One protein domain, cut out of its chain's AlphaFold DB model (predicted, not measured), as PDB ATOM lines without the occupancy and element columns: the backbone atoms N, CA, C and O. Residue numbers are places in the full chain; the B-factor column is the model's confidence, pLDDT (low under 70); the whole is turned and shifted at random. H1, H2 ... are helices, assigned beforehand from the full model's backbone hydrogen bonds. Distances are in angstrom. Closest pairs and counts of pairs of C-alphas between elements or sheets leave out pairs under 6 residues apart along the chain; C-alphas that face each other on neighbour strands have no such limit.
ATOM      1  N   SER A  27      53.479 -30.807   8.408       66.12
ATOM      2  CA  SER A  27      54.128 -31.545   7.311       66.12
ATOM      3  C   SER A  27      54.450 -33.000   7.676       66.12
ATOM      4  O   SER A  27      54.489 -33.847   6.789       66.12
ATOM      5  N   ASN A  28      54.625 -33.292   8.969       73.81
ATOM      6  CA  ASN A  28      54.987 -34.617   9.461       73.81
ATOM      7  C   ASN A  28      53.826 -35.378  10.114       73.81
ATOM      8  O   ASN A  28      54.067 -36.464  10.629       73.81
ATOM      9  N   ASN A  29      52.592 -34.851  10.132       80.75
ATOM     10  CA  ASN A  29      51.455 -35.594  10.680       80.75
ATOM     11  C   ASN A  29      50.823 -36.473   9.580       80.75
ATOM     12  O   ASN A  29      50.065 -35.953   8.752       80.75
ATOM     13  N   PRO A  30      51.082 -37.798   9.553       80.56
ATOM     14  CA  PRO A  30      50.528 -38.681   8.532       80.56
ATOM     15  C   PRO A  30      48.997 -38.764   8.591       80.56
ATOM     16  O   PRO A  30      48.378 -39.116   7.590       80.56
ATOM     17  N   GLN A  31      48.384 -38.409   9.725       84.00
ATOM     18  CA  GLN A  31      46.936 -38.460   9.936       84.00
ATOM     19  C   GLN A  31      46.210 -37.190   9.482       84.00
ATOM     20  O   GLN A  31      44.993 -37.221   9.313       84.00
ATOM     21  N   ALA A  32      46.930 -36.083   9.271       88.44
ATOM     22  CA  ALA A  32      46.346 -34.907   8.643       88.44
ATOM     23  C   ALA A  32      46.073 -35.236   7.175       88.44
ATOM     24  O   ALA A  32      47.007 -35.608   6.449       88.44
ATOM     25  N   GLY A  33      44.823 -35.102   6.741       88.44
ATOM     26  CA  GLY A  33      44.498 -35.244   5.331       88.44
ATOM     27  C   GLY A  33      45.139 -34.146   4.484       88.44
ATOM     28  O   GLY A  33      45.653 -33.139   4.993       88.44
ATOM     29  N   ILE A  34      45.191 -34.393   3.174       92.44
ATOM     30  CA  ILE A  34      45.941 -33.572   2.211       92.44
ATOM     31  C   ILE A  34      45.507 -32.105   2.293       92.44
ATOM     32  O   ILE A  34      46.363 -31.214   2.277       92.44
ATOM     33  N   TRP A  35      44.210 -31.854   2.493       96.31
ATOM     34  CA  TRP A  35      43.667 -30.504   2.515       96.31
ATOM     35  C   TRP A  35      44.151 -29.698   3.726       96.31
ATOM     36  O   TRP A  35      44.339 -28.492   3.616       96.31
ATOM     37  N   PHE A  36      44.418 -30.313   4.882       95.88
ATOM     38  CA  PHE A  36      44.957 -29.578   6.040       95.88
ATOM     39  C   PHE A  36      46.459 -29.293   5.929       95.88
ATOM     40  O   PHE A  36      46.943 -28.312   6.504       95.88
ATOM     41  N   ARG A  37      47.208 -30.113   5.182       94.62
ATOM     42  CA  ARG A  37      48.673 -29.985   5.053       94.62
ATOM     43  C   ARG A  37      49.112 -28.726   4.308       94.62
ATOM     44  O   ARG A  37      50.208 -28.232   4.555       94.62
ATOM     45  N   GLN A  38      48.256 -28.167   3.454       95.75
ATOM     46  CA  GLN A  38      48.521 -26.904   2.748       95.75
ATOM     47  C   GLN A  38      48.476 -25.660   3.659       95.75
ATOM     48  O   GLN A  38      48.900 -24.578   3.246       95.75
ATOM     49  N   PHE A  39      48.002 -25.770   4.905       95.31
ATOM     50  CA  PHE A  39      47.800 -24.614   5.783       95.31
ATOM     51  C   PHE A  39      48.855 -24.462   6.883       95.31
ATOM     52  O   PHE A  39      48.521 -24.418   8.061       95.31
ATOM     53  N   HIS A  40      50.128 -24.265   6.545       93.50
ATOM     54  CA  HIS A  40      51.147 -23.930   7.558       93.50
ATOM     55  C   HIS A  40      50.810 -22.603   8.289       93.50
ATOM     56  O   HIS A  40      50.316 -21.680   7.625       93.50
ATOM     57  N   PRO A  41      50.988 -22.460   9.623       93.75
ATOM     58  CA  PRO A  41      51.466 -23.421  10.632       93.75
ATOM     59  C   PRO A  41      50.333 -24.141  11.406       93.75
ATOM     60  O   PRO A  41      50.487 -24.428  12.589       93.75
ATOM     61  N   PHE A  42      49.159 -24.369  10.809       95.50
ATOM     62  CA  PHE A  42      48.054 -25.074  11.479       95.50
ATOM     63  C   PHE A  42      48.493 -26.467  11.947       95.50
ATOM     64  O   PHE A  42      49.190 -27.151  11.203       95.50
ATOM     65  N   VAL A  43      48.062 -26.891  13.139       95.00
ATOM     66  CA  VAL A  43      48.342 -28.221  13.712       95.00
ATOM     67  C   VAL A  43      47.046 -29.027  13.779       95.00
ATOM     68  O   VAL A  43      46.123 -28.683  14.527       95.00
ATOM     69  N   TYR A  44      46.985 -30.094  12.983       95.31
ATOM     70  CA  TYR A  44      45.834 -30.986  12.894       95.31
ATOM     71  C   TYR A  44      45.770 -31.863  14.140       95.31
ATOM     72  O   TYR A  44      46.759 -32.503  14.502       95.31
ATOM     73  N   ASP A  45      44.606 -31.893  14.781       94.06
ATOM     74  CA  ASP A  45      44.354 -32.744  15.936       94.06
ATOM     75  C   ASP A  45      43.613 -34.006  15.481       94.06
ATOM     76  O   ASP A  45      42.435 -33.922  15.123       94.06
ATOM     77  N   PRO A  46      44.268 -35.178  15.486       92.31
ATOM     78  CA  PRO A  46      43.646 -36.414  15.030       92.31
ATOM     79  C   PRO A  46      42.541 -36.927  15.958       92.31
ATOM     80  O   PRO A  46      41.769 -37.788  15.543       92.31
ATOM     81  N   THR A  47      42.450 -36.413  17.188       91.00
ATOM     82  CA  THR A  47      41.376 -36.759  18.129       91.00
ATOM     83  C   THR A  47      40.116 -35.918  17.908       91.00
ATOM     84  O   THR A  47      39.030 -36.301  18.337       91.00
ATOM     85  N   ALA A  48      40.243 -34.789  17.203       91.00
ATOM     86  CA  ALA A  48      39.131 -33.919  16.865       91.00
ATOM     87  C   ALA A  48      38.485 -34.321  15.528       91.00
ATOM     88  O   ALA A  48      39.151 -34.685  14.557       91.00
ATOM     89  N   GLY A  49      37.160 -34.182  15.441       87.81
ATOM     90  CA  GLY A  49      36.431 -34.403  14.192       87.81
ATOM     91  C   GLY A  49      36.827 -33.418  13.082       87.81
ATOM     92  O   GLY A  49      37.336 -32.324  13.343       87.81
ATOM     93  N   LEU A  50      36.531 -33.779  11.829       93.00
ATOM     94  CA  LEU A  50      36.866 -32.982  10.640       93.00
ATOM     95  C   LEU A  50      36.373 -31.526  10.740       93.00
ATOM     96  O   LEU A  50      37.134 -30.588  10.509       93.00
ATOM     97  N   LEU A  51      35.113 -31.335  11.154       93.75
ATOM     98  CA  LEU A  51      34.512 -30.010  11.332       93.75
ATOM     99  C   LEU A  51      35.181 -29.202  12.454       93.75
ATOM    100  O   LEU A  51      35.313 -27.984  12.333       93.75
ATOM    101  N   SER A  52      35.623 -29.863  13.526       95.38
ATOM    102  CA  SER A  52      36.330 -29.210  14.633       95.38
ATOM    103  C   SER A  52      37.702 -28.709  14.173       95.38
ATOM    104  O   SER A  52      38.021 -27.528  14.340       95.38
ATOM    105  N   ASN A  53      38.472 -29.557  13.481       96.00
ATOM    106  CA  ASN A  53      39.738 -29.157  12.861       96.00
ATOM    107  C   ASN A  53      39.548 -28.016  11.851       96.00
ATOM    108  O   ASN A  53      40.286 -27.031  11.887       96.00
ATOM    109  N   PHE A  54      38.523 -28.092  11.000       96.94
ATOM    110  CA  PHE A  54      38.207 -27.025  10.055       96.94
ATOM    111  C   PHE A  54      37.827 -25.714  10.749       96.94
ATOM    112  O   PHE A  54      38.316 -24.654  10.367       96.94
ATOM    113  N   THR A  55      36.990 -25.767  11.786       96.69
ATOM    114  CA  THR A  55      36.579 -24.578  12.549       96.69
ATOM    115  C   THR A  55      37.779 -23.914  13.222       96.69
ATOM    116  O   THR A  55      37.925 -22.693  13.133       96.69
ATOM    117  N   ARG A  56      38.687 -24.703  13.815       97.69
ATOM    118  CA  ARG A  56      39.953 -24.208  14.386       97.69
ATOM    119  C   ARG A  56      40.822 -23.528  13.331       97.69
ATOM    120  O   ARG A  56      41.322 -22.431  13.570       97.69
ATOM    121  N   LEU A  57      40.969 -24.140  12.157       97.31
ATOM    122  CA  LEU A  57      41.730 -23.557  11.053       97.31
ATOM    123  C   LEU A  57      41.087 -22.261  10.538       97.31
ATOM    124  O   LEU A  57      41.783 -21.266  10.331       97.31
ATOM    125  N   ALA A  58      39.769 -22.255  10.348       97.81
ATOM    126  CA  ALA A  58      39.029 -21.087   9.883       97.81
ATOM    127  C   ALA A  58      39.162 -19.912  10.862       97.81
ATOM    128  O   ALA A  58      39.341 -18.776  10.419       97.81
ATOM    129  N   ALA A  59      39.135 -20.189  12.170       97.31
ATOM    130  CA  ALA A  59      39.404 -19.206  13.215       97.31
ATOM    131  C   ALA A  59      40.855 -18.702  13.152       97.31
ATOM    132  O   ALA A  59      41.071 -17.496  13.084       97.31
ATOM    133  N   GLN A  60      41.849 -19.596  13.065       97.56
ATOM    134  CA  GLN A  60      43.266 -19.215  12.951       97.56
ATOM    135  C   GLN A  60      43.544 -18.337  11.718       97.56
ATOM    136  O   GLN A  60      44.386 -17.443  11.765       97.56
ATOM    137  N   ARG A  61      42.854 -18.589  10.600       97.38
ATOM    138  CA  ARG A  61      42.998 -17.825   9.352       97.38
ATOM    139  C   ARG A  61      42.053 -16.623   9.249       97.38
ATOM    140  O   ARG A  61      42.088 -15.942   8.225       97.38
ATOM    141  N   ASN A  62      41.232 -16.362  10.268       97.25
ATOM    142  CA  ASN A  62      40.228 -15.295  10.288       97.25
ATOM    143  C   ASN A  62      39.327 -15.288   9.037       97.25
ATOM    144  O   ASN A  62      39.067 -14.244   8.436       97.25
ATOM    145  N   TRP A  63      38.865 -16.462   8.598       97.62
ATOM    146  CA  TRP A  63      37.986 -16.544   7.430       97.62
ATOM    147  C   TRP A  63      36.590 -16.004   7.741       97.62
ATOM    148  O   TRP A  63      35.877 -16.531   8.594       97.62
ATOM    149  N   GLY A  64      36.165 -14.996   6.975       96.25
ATOM    150  CA  GLY A  64      34.789 -14.503   7.015       96.25
ATOM    151  C   GLY A  64      33.765 -15.554   6.547       96.25
ATOM    152  O   GLY A  64      34.133 -16.503   5.845       96.25
ATOM    153  N   PRO A  65      32.466 -15.385   6.863       94.25
ATOM    154  CA  PRO A  65      31.433 -16.408   6.653       94.25
ATOM    155  C   PRO A  65      31.357 -16.954   5.221       94.25
ATOM    156  O   PRO A  65      31.299 -18.169   5.018       94.25
ATOM    157  N   LYS A  66      31.435 -16.067   4.219       94.94
ATOM    158  CA  LYS A  66      31.389 -16.431   2.794       94.94
ATOM    159  C   LYS A  66      32.573 -17.311   2.383       94.94
ATOM    160  O   LYS A  66      32.383 -18.343   1.742       94.94
ATOM    161  N   LEU A  67      33.791 -16.924   2.769       96.00
ATOM    162  CA  LEU A  67      35.000 -17.687   2.453       96.00
ATOM    163  C   LEU A  67      35.042 -19.002   3.234       96.00
ATOM    164  O   LEU A  67      35.392 -20.030   2.663       96.00
ATOM    165  N   ARG A  68      34.622 -18.987   4.504       96.00
ATOM    166  CA  ARG A  68      34.515 -20.182   5.346       96.00
ATOM    167  C   ARG A  68      33.599 -21.229   4.711       96.00
ATOM    168  O   ARG A  68      33.997 -22.380   4.613       96.00
ATOM    169  N   ARG A  69      32.417 -20.836   4.221       92.38
ATOM    170  CA  ARG A  69      31.477 -21.754   3.546       92.38
ATOM    171  C   ARG A  69      32.108 -22.391   2.302       92.38
ATOM    172  O   ARG A  69      32.040 -23.602   2.148       92.38
ATOM    173  N   ARG A  70      32.793 -21.595   1.471       95.81
ATOM    174  CA  ARG A  70      33.516 -22.095   0.289       95.81
ATOM    175  C   ARG A  70      34.644 -23.065   0.661       95.81
ATOM    176  O   ARG A  70      34.704 -24.158   0.113       95.81
ATOM    177  N   ARG A  71      35.519 -22.681   1.596       96.94
ATOM    178  CA  ARG A  71      36.643 -23.521   2.044       96.94
ATOM    179  C   ARG A  71      36.172 -24.809   2.706       96.94
ATOM    180  O   ARG A  71      36.873 -25.806   2.625       96.94
ATOM    181  N   TRP A  72      34.999 -24.796   3.337       95.88
ATOM    182  CA  TRP A  72      34.418 -25.997   3.923       95.88
ATOM    183  C   TRP A  72      34.031 -27.014   2.854       95.88
ATOM    184  O   TRP A  72      34.385 -28.179   2.981       95.88
ATOM    185  N   THR A  73      33.399 -26.567   1.767       91.25
ATOM    186  CA  THR A  73      33.099 -27.436   0.622       91.25
ATOM    187  C   THR A  73      34.375 -28.020   0.013       91.25
ATOM    188  O   THR A  73      34.446 -29.227  -0.173       91.25
ATOM    189  N   GLU A  74      35.404 -27.192  -0.206       95.12
ATOM    190  CA  GLU A  74      36.710 -27.649  -0.718       95.12
ATOM    191  C   GLU A  74      37.365 -28.675   0.232       95.12
ATOM    192  O   GLU A  74      37.862 -29.706  -0.211       95.12
ATOM    193  N   CYS A  75      37.313 -28.427   1.547       95.56
ATOM    194  CA  CYS A  75      37.816 -29.347   2.566       95.56
ATOM    195  C   CYS A  75      37.106 -30.698   2.516       95.56
ATOM    196  O   CYS A  75      37.759 -31.734   2.571       95.56
ATOM    197  N   GLN A  76      35.778 -30.699   2.417       92.25
ATOM    198  CA  GLN A  76      35.003 -31.932   2.355       92.25
ATOM    199  C   GLN A  76      35.307 -32.716   1.081       92.25
ATOM    200  O   GLN A  76      35.510 -33.920   1.167       92.25
ATOM    201  N   GLU A  77      35.390 -32.044  -0.068       88.62
ATOM    202  CA  GLU A  77      35.691 -32.681  -1.354       88.62
ATOM    203  C   GLU A  77      37.067 -33.356  -1.357       88.62
ATOM    204  O   GLU A  77      37.175 -34.521  -1.743       88.62
ATOM    205  N   GLU A  78      38.109 -32.666  -0.890       93.62
ATOM    206  CA  GLU A  78      39.463 -33.228  -0.862       93.62
ATOM    207  C   GLU A  78      39.627 -34.325   0.195       93.62
ATOM    208  O   GLU A  78      40.205 -35.372  -0.094       93.62
ATOM    209  N   GLU A  79      39.100 -34.134   1.407       91.81
ATOM    210  CA  GLU A  79      39.211 -35.133   2.479       91.81
ATOM    211  C   GLU A  79      38.376 -36.383   2.173       91.81
ATOM    212  O   GLU A  79      38.815 -37.506   2.431       91.81
ATOM    213  N   PHE A  80      37.197 -36.211   1.568       88.19
ATOM    214  CA  PHE A  80      36.383 -37.325   1.087       88.19
ATOM    215  C   PHE A  80      37.064 -38.040  -0.083       88.19
ATOM    216  O   PHE A  80      37.176 -39.265  -0.069       88.19
ATOM    217  N   GLY A  81      37.574 -37.288  -1.062       89.00
ATOM    218  CA  GLY A  81      38.300 -37.839  -2.206       89.00
ATOM    219  C   GLY A  81      39.571 -38.586  -1.801       89.00
ATOM    220  O   GLY A  81      39.908 -39.597  -2.411       89.00
ATOM    221  N   HIS A  82      40.251 -38.144  -0.744       89.06
ATOM    222  CA  HIS A  82      41.397 -38.848  -0.174       89.06
ATOM    223  C   HIS A  82      40.991 -40.149   0.533       89.06
ATOM    224  O   HIS A  82      41.677 -41.158   0.392       89.06
ATOM    225  N   ALA A  83      39.882 -40.143   1.279       86.75
ATOM    226  CA  ALA A  83      39.426 -41.312   2.030       86.75
ATOM    227  C   ALA A  83      38.800 -42.404   1.144       86.75
ATOM    228  O   ALA A  83      39.054 -43.583   1.372       86.75
ATOM    229  N   PHE A  84      38.000 -42.026   0.142       85.88
ATOM    230  CA  PHE A  84      37.185 -42.961  -0.653       85.88
ATOM    231  C   PHE A  84      37.537 -42.975  -2.151       85.88
ATOM    232  O   PHE A  84      36.977 -43.755  -2.919       85.88
ATOM    233  N   GLY A  85      38.487 -42.140  -2.579       89.06
ATOM    234  CA  GLY A  85      38.828 -41.931  -3.984       89.06
ATOM    235  C   GLY A  85      37.991 -40.829  -4.642       89.06
ATOM    236  O   GLY A  85      36.897 -40.483  -4.205       89.06
ATOM    237  N   THR A  86      38.510 -40.271  -5.735       88.88
ATOM    238  CA  THR A  86      37.848 -39.199  -6.503       88.88
ATOM    239  C   THR A  86      36.844 -39.717  -7.534       88.88
ATOM    240  O   THR A  86      36.051 -38.948  -8.074       88.88
ATOM    241  N   ASP A  87      36.860 -41.020  -7.821       88.69
ATOM    242  CA  ASP A  87      35.989 -41.623  -8.824       88.69
ATOM    243  C   ASP A  87      34.654 -42.058  -8.208       88.69
ATOM    244  O   ASP A  87      34.490 -43.169  -7.698       88.69
ATOM    245  N   THR A  88      33.667 -41.172  -8.317       83.94
ATOM    246  CA  THR A  88      32.296 -41.393  -7.841       83.94
ATOM    247  C   THR A  88      31.535 -42.468  -8.621       83.94
ATOM    248  O   THR A  88      30.378 -42.748  -8.293       83.94
ATOM    249  N   ASN A  89      32.136 -43.053  -9.661       89.06
ATOM    250  CA  ASN A  89      31.562 -44.140 -10.450       89.06
ATOM    251  C   ASN A  89      32.174 -45.506 -10.104       89.06
ATOM    252  O   ASN A  89      31.801 -46.506 -10.718       89.06
ATOM    253  N   LYS A  90      33.068 -45.596  -9.110       92.75
ATOM    254  CA  LYS A  90      33.580 -46.883  -8.619       92.75
ATOM    255  C   LYS A  90      32.655 -47.467  -7.566       92.75
ATOM    256  O   LYS A  90      32.512 -46.914  -6.482       92.75
ATOM    257  N   LEU A  91      32.087 -48.637  -7.857       94.50
ATOM    258  CA  LEU A  91      31.275 -49.393  -6.903       94.50
ATOM    259  C   LEU A  91      32.002 -49.620  -5.570       94.50
ATOM    260  O   LEU A  91      31.418 -49.374  -4.523       94.50
ATOM    261  N   ALA A  92      33.284 -49.991  -5.619       94.12
ATOM    262  CA  ALA A  92      34.089 -50.238  -4.424       94.12
ATOM    263  C   ALA A  92      34.135 -49.031  -3.468       94.12
ATOM    264  O   ALA A  92      34.031 -49.214  -2.263       94.12
ATOM    265  N   ALA A  93      34.212 -47.800  -3.992       91.12
ATOM    266  CA  ALA A  93      34.209 -46.588  -3.171       91.12
ATOM    267  C   ALA A  93      32.878 -46.402  -2.423       91.12
ATOM    268  O   ALA A  93      32.856 -46.042  -1.249       91.12
ATOM    269  N   TRP A  94      31.757 -46.689  -3.092       92.25
ATOM    270  CA  TRP A  94      30.429 -46.618  -2.480       92.25
ATOM    271  C   TRP A  94      30.192 -47.722  -1.451       92.25
ATOM    272  O   TRP A  94      29.586 -47.459  -0.418       92.25
ATOM    273  N   GLN A  95      30.674 -48.933  -1.719       94.56
ATOM    274  CA  GLN A  95      30.579 -50.054  -0.786       94.56
ATOM    275  C   GLN A  95      31.426 -49.812   0.464       94.56
ATOM    276  O   GLN A  95      30.947 -50.027   1.572       94.56
ATOM    277  N   GLU A  96      32.639 -49.282   0.301       92.69
ATOM    278  CA  GLU A  96      33.496 -48.901   1.425       92.69
ATOM    279  C   GLU A  96      32.843 -47.813   2.284       92.69
ATOM    280  O   GLU A  96      32.846 -47.893   3.509       92.69
ATOM    281  N   LEU A  97      32.186 -46.837   1.650       90.06
ATOM    282  CA  LEU A  97      31.400 -45.845   2.374       90.06
ATOM    283  C   LEU A  97      30.229 -46.484   3.140       90.06
ATOM    284  O   LEU A  97      29.977 -46.096   4.278       90.06
ATOM    285  N   CYS A  98      29.520 -47.455   2.550       92.50
ATOM    286  CA  CYS A  98      28.473 -48.210   3.247       92.50
ATOM    287  C   CYS A  98      29.031 -48.936   4.484       92.50
ATOM    288  O   CYS A  98      28.433 -48.849   5.557       92.50
ATOM    289  N   ARG A  99      30.193 -49.584   4.376       93.56
ATOM    290  CA  ARG A  99      30.850 -50.245   5.516       93.56
ATOM    291  C   ARG A  99      31.254 -49.256   6.604       93.56
ATOM    292  O   ARG A  99      30.994 -49.503   7.776       93.56
ATOM    293  N   GLU A 100      31.822 -48.109   6.229       86.94
ATOM    294  CA  GLU A 100      32.266 -47.097   7.199       86.94
ATOM    295  C   GLU A 100      31.088 -46.492   7.985       86.94
ATOM    296  O   GLU A 100      31.251 -46.103   9.143       86.94
ATOM    297  N   VAL A 101      29.885 -46.438   7.395       86.69
ATOM    298  CA  VAL A 101      28.658 -46.029   8.109       86.69
ATOM    299  C   VAL A 101      27.961 -47.180   8.846       86.69
ATOM    300  O   VAL A 101      26.868 -46.986   9.376       86.69
ATOM    301  N   GLY A 102      28.582 -48.361   8.905       90.31
ATOM    302  CA  GLY A 102      28.103 -49.511   9.671       90.31
ATOM    303  C   GLY A 102      27.003 -50.324   8.988       90.31
ATOM    304  O   GLY A 102      26.227 -50.978   9.681       90.31
ATOM    305  N   ILE A 103      26.889 -50.280   7.655       92.62
ATOM    306  CA  ILE A 103      26.068 -51.263   6.932       92.62
ATOM    307  C   ILE A 103      26.757 -52.625   7.045       92.62
ATOM    308  O   ILE A 103      27.940 -52.740   6.722       92.62
ATOM    309  N   VAL A 104      26.022 -53.632   7.520       94.44
ATOM    310  CA  VAL A 104      26.530 -55.004   7.666       94.44
ATOM    311  C   VAL A 104      26.874 -55.562   6.282       94.44
ATOM    312  O   VAL A 104      26.192 -55.234   5.312       94.44
ATOM    313  N   GLU A 105      27.928 -56.373   6.167       95.69
ATOM    314  CA  GLU A 105      28.477 -56.810   4.871       95.69
ATOM    315  C   GLU A 105      27.425 -57.497   3.984       95.69
ATOM    316  O   GLU A 105      27.414 -57.292   2.771       95.69
ATOM    317  N   GLU A 106      26.486 -58.240   4.574       95.81
ATOM    318  CA  GLU A 106      25.404 -58.915   3.851       95.81
ATOM    319  C   GLU A 106      24.370 -57.939   3.260       95.81
ATOM    320  O   GLU A 106      23.666 -58.282   2.309       95.81
ATOM    321  N   GLU A 107      24.283 -56.716   3.793       94.56
ATOM    322  CA  GLU A 107      23.382 -55.654   3.332       94.56
ATOM    323  C   GLU A 107      24.058 -54.671   2.361       94.56
ATOM    324  O   GLU A 107      23.377 -53.824   1.772       94.56
ATOM    325  N   VAL A 108      25.382 -54.755   2.173       96.50
ATOM    326  CA  VAL A 108      26.120 -53.855   1.277       96.50
ATOM    327  C   VAL A 108      25.721 -54.137  -0.182       96.50
ATOM    328  O   VAL A 108      25.991 -55.216  -0.711       96.50
ATOM    329  N   PRO A 109      25.109 -53.179  -0.903       97.50
ATOM    330  CA  PRO A 109      24.586 -53.456  -2.233       97.50
ATOM    331  C   PRO A 109      25.688 -53.728  -3.258       97.50
ATOM    332  O   PRO A 109      26.684 -53.010  -3.346       97.50
ATOM    333  N   GLY A 110      25.448 -54.688  -4.152       97.44
ATOM    334  CA  GLY A 110      26.317 -54.977  -5.301       97.44
ATOM    335  C   GLY A 110      26.241 -53.951  -6.442       97.44
ATOM    336  O   GLY A 110      26.721 -54.218  -7.540       97.44
ATOM    337  N   SER A 111      25.599 -52.794  -6.238       97.38
ATOM    338  CA  SER A 111      25.484 -51.745  -7.258       97.38
ATOM    339  C   SER A 111      25.558 -50.341  -6.659       97.38
ATOM    340  O   SER A 111      25.097 -50.096  -5.543       97.38
ATOM    341  N   ILE A 112      26.086 -49.387  -7.436       94.56
ATOM    342  CA  ILE A 112      26.220 -47.977  -7.026       94.56
ATOM    343  C   ILE A 112      24.848 -47.383  -6.730       94.56
ATOM    344  O   ILE A 112      24.678 -46.636  -5.770       94.56
ATOM    345  N   ARG A 113      23.851 -47.736  -7.551       93.44
ATOM    346  CA  ARG A 113      22.469 -47.308  -7.348       93.44
ATOM    347  C   ARG A 113      21.933 -47.816  -6.012       93.44
ATOM    348  O   ARG A 113      21.359 -47.022  -5.282       93.44
ATOM    349  N   GLY A 114      22.172 -49.085  -5.675       95.62
ATOM    350  CA  GLY A 114      21.789 -49.643  -4.378       95.62
ATOM    351  C   GLY A 114      22.459 -48.914  -3.215       95.62
ATOM    352  O   GLY A 114      21.772 -48.493  -2.289       95.62
ATOM    353  N   CYS A 115      23.771 -48.675  -3.300       94.25
ATOM    354  CA  CYS A 115      24.503 -47.936  -2.268       94.25
ATOM    355  C   CYS A 115      23.929 -46.521  -2.083       94.25
ATOM    356  O   CYS A 115      23.643 -46.105  -0.964       94.25
ATOM    357  N   ARG A 116      23.671 -45.795  -3.181       90.25
ATOM    358  CA  ARG A 116      23.031 -44.467  -3.146       90.25
ATOM    359  C   ARG A 116      21.643 -44.511  -2.517       90.25
ATOM    360  O   ARG A 116      21.321 -43.625  -1.733       90.25
ATOM    361  N   THR A 117      20.840 -45.528  -2.827       90.19
ATOM    362  CA  THR A 117      19.509 -45.695  -2.236       90.19
ATOM    363  C   THR A 117      19.580 -45.842  -0.721       90.19
ATOM    364  O   THR A 117      18.755 -45.234  -0.054       90.19
ATOM    365  N   ILE A 118      20.567 -46.562  -0.171       89.06
ATOM    366  CA  ILE A 118      20.761 -46.660   1.289       89.06
ATOM    367  C   ILE A 118      21.000 -45.280   1.905       89.06
ATOM    368  O   ILE A 118      20.409 -44.953   2.932       89.06
ATOM    369  N   PHE A 119      21.836 -44.451   1.280       82.50
ATOM    370  CA  PHE A 119      22.082 -43.098   1.781       82.50
ATOM    371  C   PHE A 119      20.847 -42.210   1.671       82.50
ATOM    372  O   PHE A 119      20.568 -41.474   2.607       82.50
ATOM    373  N   VAL A 120      20.080 -42.309   0.584       78.12
ATOM    374  CA  VAL A 120      18.830 -41.553   0.423       78.12
ATOM    375  C   VAL A 120      17.764 -42.019   1.420       78.12
ATOM    376  O   VAL A 120      17.092 -41.177   2.001       78.12
ATOM    377  N   SER A 121      17.623 -43.327   1.658       71.62
ATOM    378  CA  SER A 121      16.589 -43.888   2.538       71.62
ATOM    379  C   SER A 121      16.898 -43.721   4.023       71.62
ATOM    380  O   SER A 121      15.980 -43.530   4.815       71.62
ATOM    381  N   ARG A 122      18.179 -43.782   4.414       65.00
ATOM    382  CA  ARG A 122      18.613 -43.568   5.804       65.00
ATOM    383  C   ARG A 122      18.912 -42.102   6.114       65.00
ATOM    384  O   ARG A 122      18.926 -41.730   7.287       65.00
ATOM    385  N   SER A 123      19.118 -41.245   5.109       51.22
ATOM    386  CA  SER A 123      19.117 -39.798   5.324       51.22
ATOM    387  C   SER A 123      17.681 -39.318   5.480       51.22
ATOM    388  O   SER A 123      16.869 -39.465   4.575       51.22
ATOM    389  N   TRP A 124      17.371 -38.694   6.611       36.34
ATOM    390  CA  TRP A 124      16.091 -38.038   6.886       36.34
ATOM    391  C   TRP A 124      15.892 -36.754   6.048       36.34
ATOM    392  O   TRP A 124      15.385 -35.745   6.535       36.34
ATOM    393  N   CYS A 125      16.340 -36.741   4.791       37.38
ATOM    394  CA  CYS A 125      16.281 -35.583   3.909       37.38
ATOM    395  C   CYS A 125      15.380 -35.847   2.699       37.38
ATOM    396  O   CYS A 125      15.547 -36.810   1.961       37.38
ATOM    397  N   SER A 126      14.445 -34.913   2.531       33.03
ATOM    398  CA  SER A 126      13.424 -34.772   1.492       33.03
ATOM    399  C   SER A 126      13.801 -35.282   0.079       33.03
ATOM    400  O   SER A 126      14.916 -35.037  -0.387       33.03
ATOM    401  N   PRO A 127      12.851 -35.896  -0.660       36.22
ATOM    402  CA  PRO A 127      13.064 -36.525  -1.973       36.22
ATOM    403  C   PRO A 127      13.409 -35.580  -3.145       36.22
ATOM    404  O   PRO A 127      13.551 -36.050  -4.272       36.22
ATOM    405  N   TYR A 128      13.573 -34.271  -2.925       30.53
ATOM    406  CA  TYR A 128      13.822 -33.291  -3.998       30.53
ATOM    407  C   TYR A 128      15.304 -32.999  -4.297       30.53
ATOM    408  O   TYR A 128      15.608 -32.203  -5.186       30.53
ATOM    409  N   TYR A 129      16.247 -33.666  -3.629       39.72
ATOM    410  CA  TYR A 129      17.675 -33.495  -3.905       39.72
ATOM    411  C   TYR A 129      18.166 -34.532  -4.920       39.72
ATOM    412  O   TYR A 129      18.384 -35.703  -4.612       39.72
ATOM    413  N   THR A 130      18.352 -34.094  -6.164       33.03
ATOM    414  CA  THR A 130      18.974 -34.904  -7.215       33.03
ATOM    415  C   THR A 130      20.411 -35.250  -6.826       33.03
ATOM    416  O   THR A 130      21.192 -34.392  -6.412       33.03
ATOM    417  N   VAL A 131      20.752 -36.533  -6.967       36.78
ATOM    418  CA  VAL A 131      22.019 -37.143  -6.550       36.78
ATOM    419  C   VAL A 131      23.179 -36.604  -7.387       36.78
ATOM    420  O   VAL A 131      23.571 -37.184  -8.397       36.78
ATOM    421  N   ASN A 132      23.726 -35.475  -6.960       35.44
ATOM    422  CA  ASN A 132      25.010 -34.961  -7.400       35.44
ATOM    423  C   ASN A 132      25.962 -34.958  -6.200       35.44
ATOM    424  O   ASN A 132      25.530 -34.803  -5.058       35.44
ATOM    425  N   VAL A 133      27.253 -35.122  -6.479       41.84
ATOM    426  CA  VAL A 133      28.402 -35.293  -5.559       41.84
ATOM    427  C   VAL A 133      28.380 -34.398  -4.300       41.84
ATOM    428  O   VAL A 133      28.921 -34.760  -3.263       41.84
ATOM    429  N   LYS A 134      27.645 -33.285  -4.335       39.16
ATOM    430  CA  LYS A 134      27.420 -32.352  -3.224       39.16
ATOM    431  C   LYS A 134      26.720 -32.947  -1.987       39.16
ATOM    432  O   LYS A 134      26.900 -32.394  -0.907       39.16
ATOM    433  N   MET A 135      25.955 -34.043  -2.088       36.91
ATOM    434  CA  MET A 135      25.243 -34.603  -0.918       36.91
ATOM    435  C   MET A 135      26.147 -35.438   0.014       36.91
ATOM    436  O   MET A 135      25.924 -35.476   1.225       36.91
ATOM    437  N   LEU A 136      27.223 -36.028  -0.526       45.16
ATOM    438  CA  LEU A 136      28.271 -36.699   0.260       45.16
ATOM    439  C   LEU A 136      29.160 -35.705   1.033       45.16
ATOM    440  O   LEU A 136      29.857 -36.090   1.968       45.16
ATOM    441  N   ASN A 137      29.050 -34.413   0.710       46.06
ATOM    442  CA  ASN A 137      29.740 -33.302   1.363       46.06
ATOM    443  C   ASN A 137      28.867 -32.634   2.438       46.06
ATOM    444  O   ASN A 137      28.946 -31.429   2.661       46.06
ATOM    445  N   THR A 138      28.005 -33.378   3.133       41.97
ATOM    446  CA  THR A 138      27.278 -32.821   4.284       41.97
ATOM    447  C   THR A 138      28.033 -33.116   5.590       41.97
ATOM    448  O   THR A 138      28.538 -34.226   5.774       41.97
ATOM    449  N   PRO A 139      28.118 -32.157   6.538       39.50
ATOM    450  CA  PRO A 139      28.781 -32.345   7.841       39.50
ATOM    451  C   PRO A 139      28.317 -33.585   8.628       39.50
ATOM    452  O   PRO A 139      29.033 -34.089   9.495       39.50
ATOM    453  N   ARG A 140      27.116 -34.088   8.324       40.16
ATOM    454  CA  ARG A 140      26.435 -35.155   9.059       40.16
ATOM    455  C   ARG A 140      26.992 -36.552   8.753       40.16
ATOM    456  O   ARG A 140      27.149 -37.335   9.682       40.16
ATOM    457  N   ALA A 141      27.386 -36.837   7.507       48.38
ATOM    458  CA  ALA A 141      27.980 -38.131   7.136       48.38
ATOM    459  C   ALA A 141      29.339 -38.365   7.827       48.38
ATOM    460  O   ALA A 141      29.620 -39.451   8.327       48.38
ATOM    461  N   TRP A 142      30.155 -37.314   7.945       50.06
ATOM    462  CA  TRP A 142      31.427 -37.369   8.674       50.06
ATOM    463  C   TRP A 142      31.261 -37.405  10.196       50.06
ATOM    464  O   TRP A 142      32.072 -38.022  10.887       50.06
ATOM    465  N   SER A 143      30.208 -36.774  10.723       47.22
ATOM    466  CA  SER A 143      29.882 -36.842  12.152       47.22
ATOM    467  C   SER A 143      29.514 -38.269  12.569       47.22
ATOM    468  O   SER A 143      29.945 -38.713  13.628       47.22
ATOM    469  N   LEU A 144      28.828 -39.027  11.703       45.06
ATOM    470  CA  LEU A 144      28.506 -40.438  11.946       45.06
ATOM    471  C   LEU A 144      29.760 -41.320  12.068       45.06
ATOM    472  O   LEU A 144      29.805 -42.155  12.959       45.06
ATOM    473  N   ARG A 145      30.807 -41.084  11.264       53.88
ATOM    474  CA  ARG A 145      32.093 -41.811  11.351       53.88
ATOM    475  C   ARG A 145      32.828 -41.586  12.676       53.88
ATOM    476  O   ARG A 145      33.419 -42.505  13.233       53.88
ATOM    477  N   GLN A 146      32.861 -40.343  13.154       49.81
ATOM    478  CA  GLN A 146      33.501 -40.020  14.437       49.81
ATOM    479  C   GLN A 146      32.686 -40.589  15.601       49.81
ATOM    480  O   GLN A 146      33.255 -41.138  16.539       49.81
ATOM    481  N   TYR A 147      31.357 -40.543  15.484       43.34
ATOM    482  CA  TYR A 147      30.424 -41.096  16.457       43.34
ATOM    483  C   TYR A 147      30.533 -42.626  16.582       43.34
ATOM    484  O   TYR A 147      30.654 -43.137  17.693       43.34
ATOM    485  N   THR A 148      30.576 -43.366  15.467       48.34
ATOM    486  CA  THR A 148      30.735 -44.834  15.487       48.34
ATOM    487  C   THR A 148      32.104 -45.269  16.008       48.34
ATOM    488  O   THR A 148      32.196 -46.286  16.690       48.34
ATOM    489  N   LYS A 149      33.162 -44.483  15.762       52.84
ATOM    490  CA  LYS A 149      34.502 -44.737  16.321       52.84
ATOM    491  C   LYS A 149      34.619 -44.411  17.812       52.84
ATOM    492  O   LYS A 149      35.410 -45.056  18.491       52.84
ATOM    493  N   GLN A 150      33.862 -43.437  18.318       44.09
ATOM    494  CA  GLN A 150      33.855 -43.079  19.743       44.09
ATOM    495  C   GLN A 150      32.979 -43.996  20.606       44.09
ATOM    496  O   GLN A 150      33.266 -44.134  21.792       44.09
ATOM    497  N   PHE A 151      31.949 -44.632  20.038       42.66
ATOM    498  CA  PHE A 151      30.988 -45.455  20.788       42.66
ATOM    499  C   PHE A 151      30.708 -46.813  20.109       42.66
ATOM    500  O   PHE A 151      29.575 -47.064  19.687       42.66
ATOM    501  N   PRO A 152      31.710 -47.706  19.997       47.16
ATOM    502  CA  PRO A 152      31.563 -49.000  19.316       47.16
ATOM    503  C   PRO A 152      30.485 -49.904  19.950       47.16
ATOM    504  O   PRO A 152      29.743 -50.577  19.233       47.16
TER     505      PRO A 152
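Overview. This is residues 27 to 152 of the 352 residues of an uncharacterized protein of Pyrenophora tritici-repentis (strain Pt-1C-BFP) (UniProt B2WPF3). Two groups of helices are joined end to end by the long helix H3: at one end of the domain H1 and the hairpin partner H2 gather along H3, and at the other end H4 and H5 lie side by side, with H4 crossing the last residue of H3. H6 sits loosely in the space between the two groups, reached from H5 by the long unnamed stretch of residues 123 to 138. The printed part has 126 residues with six named helices, H1 to H6 in chain order, and no named strand, and the class is all helix. The whole is compact, with a radius of gyration of the C-alphas of 15.6 A and spans of 44 by 31 by 27 A.

Along the chain. H3, residues 65 to 84, is the longest helix at 28.1 A, from C-alpha 65 at (31.433, -16.408, 6.653) to C-alpha 84 at (37.185, -42.961, -0.653). Before it come H1, residues 34 to 37, which begins at C-alpha 34 at (45.941, -33.572, 2.211), and H2, residues 50 to 60, 15.4 A long. After it come H4, residues 91 to 100, 14.3 A, and H5, residues 112 to 122, 15.6 A. H6, residues 139 to 150, is 16.8 A long and ends at C-alpha 150 at (33.855, -43.079, 19.743).

Arrangement. H3 is the hub and touches three helices. With residues 75 to 82 alone it touches H1, the closest C-alphas being those of Trp 35 and Cys 75, 6.0 A apart. H2 and H3 form a helical hairpin, running opposite ways at a steep tilt of 40 degrees; they only just touch, with 3 pairs of C-alphas within 8 A, the closest those of Ala 58 and Arg 68 at 6.5 A. With residue 84 alone H3 touches H4, about perpendicular at 75 degrees, the C-alphas of Phe 84 and Ala 93 being closest at 5.3 A. H4 and H5 touch at a shallow tilt of 30 degrees, the same way, the C-alphas of Leu 91 and Ile 112 being closest at 5.3 A. The packing is mostly crossed, but only just, with 1 of 3 pairs at a shallow tilt. H6 touches no helix: it is near H3, and close but not clearly touching H2 and H4, with the C-alphas of Glu 100 and Arg 145 at 6.7 A. H3 and H5 are apart. Each O i to N i+4 pair is within hydrogen-bond range in H2, H3, H4 and H5, and 7 of 8 are in H6; H1 is too short for such a pair.

Size, cuts and confidence. The C-alphas farthest apart are those of Asn 62 and Glu 106, 46.5 A. The printed part has no cut. The links H1 to H2, H4 to H5 and H5 to H6 are long. The mean pLDDT of the printed part is 79.9; residue 27 and residues 122 to 152 are under 70, and H6 has a mean of 47.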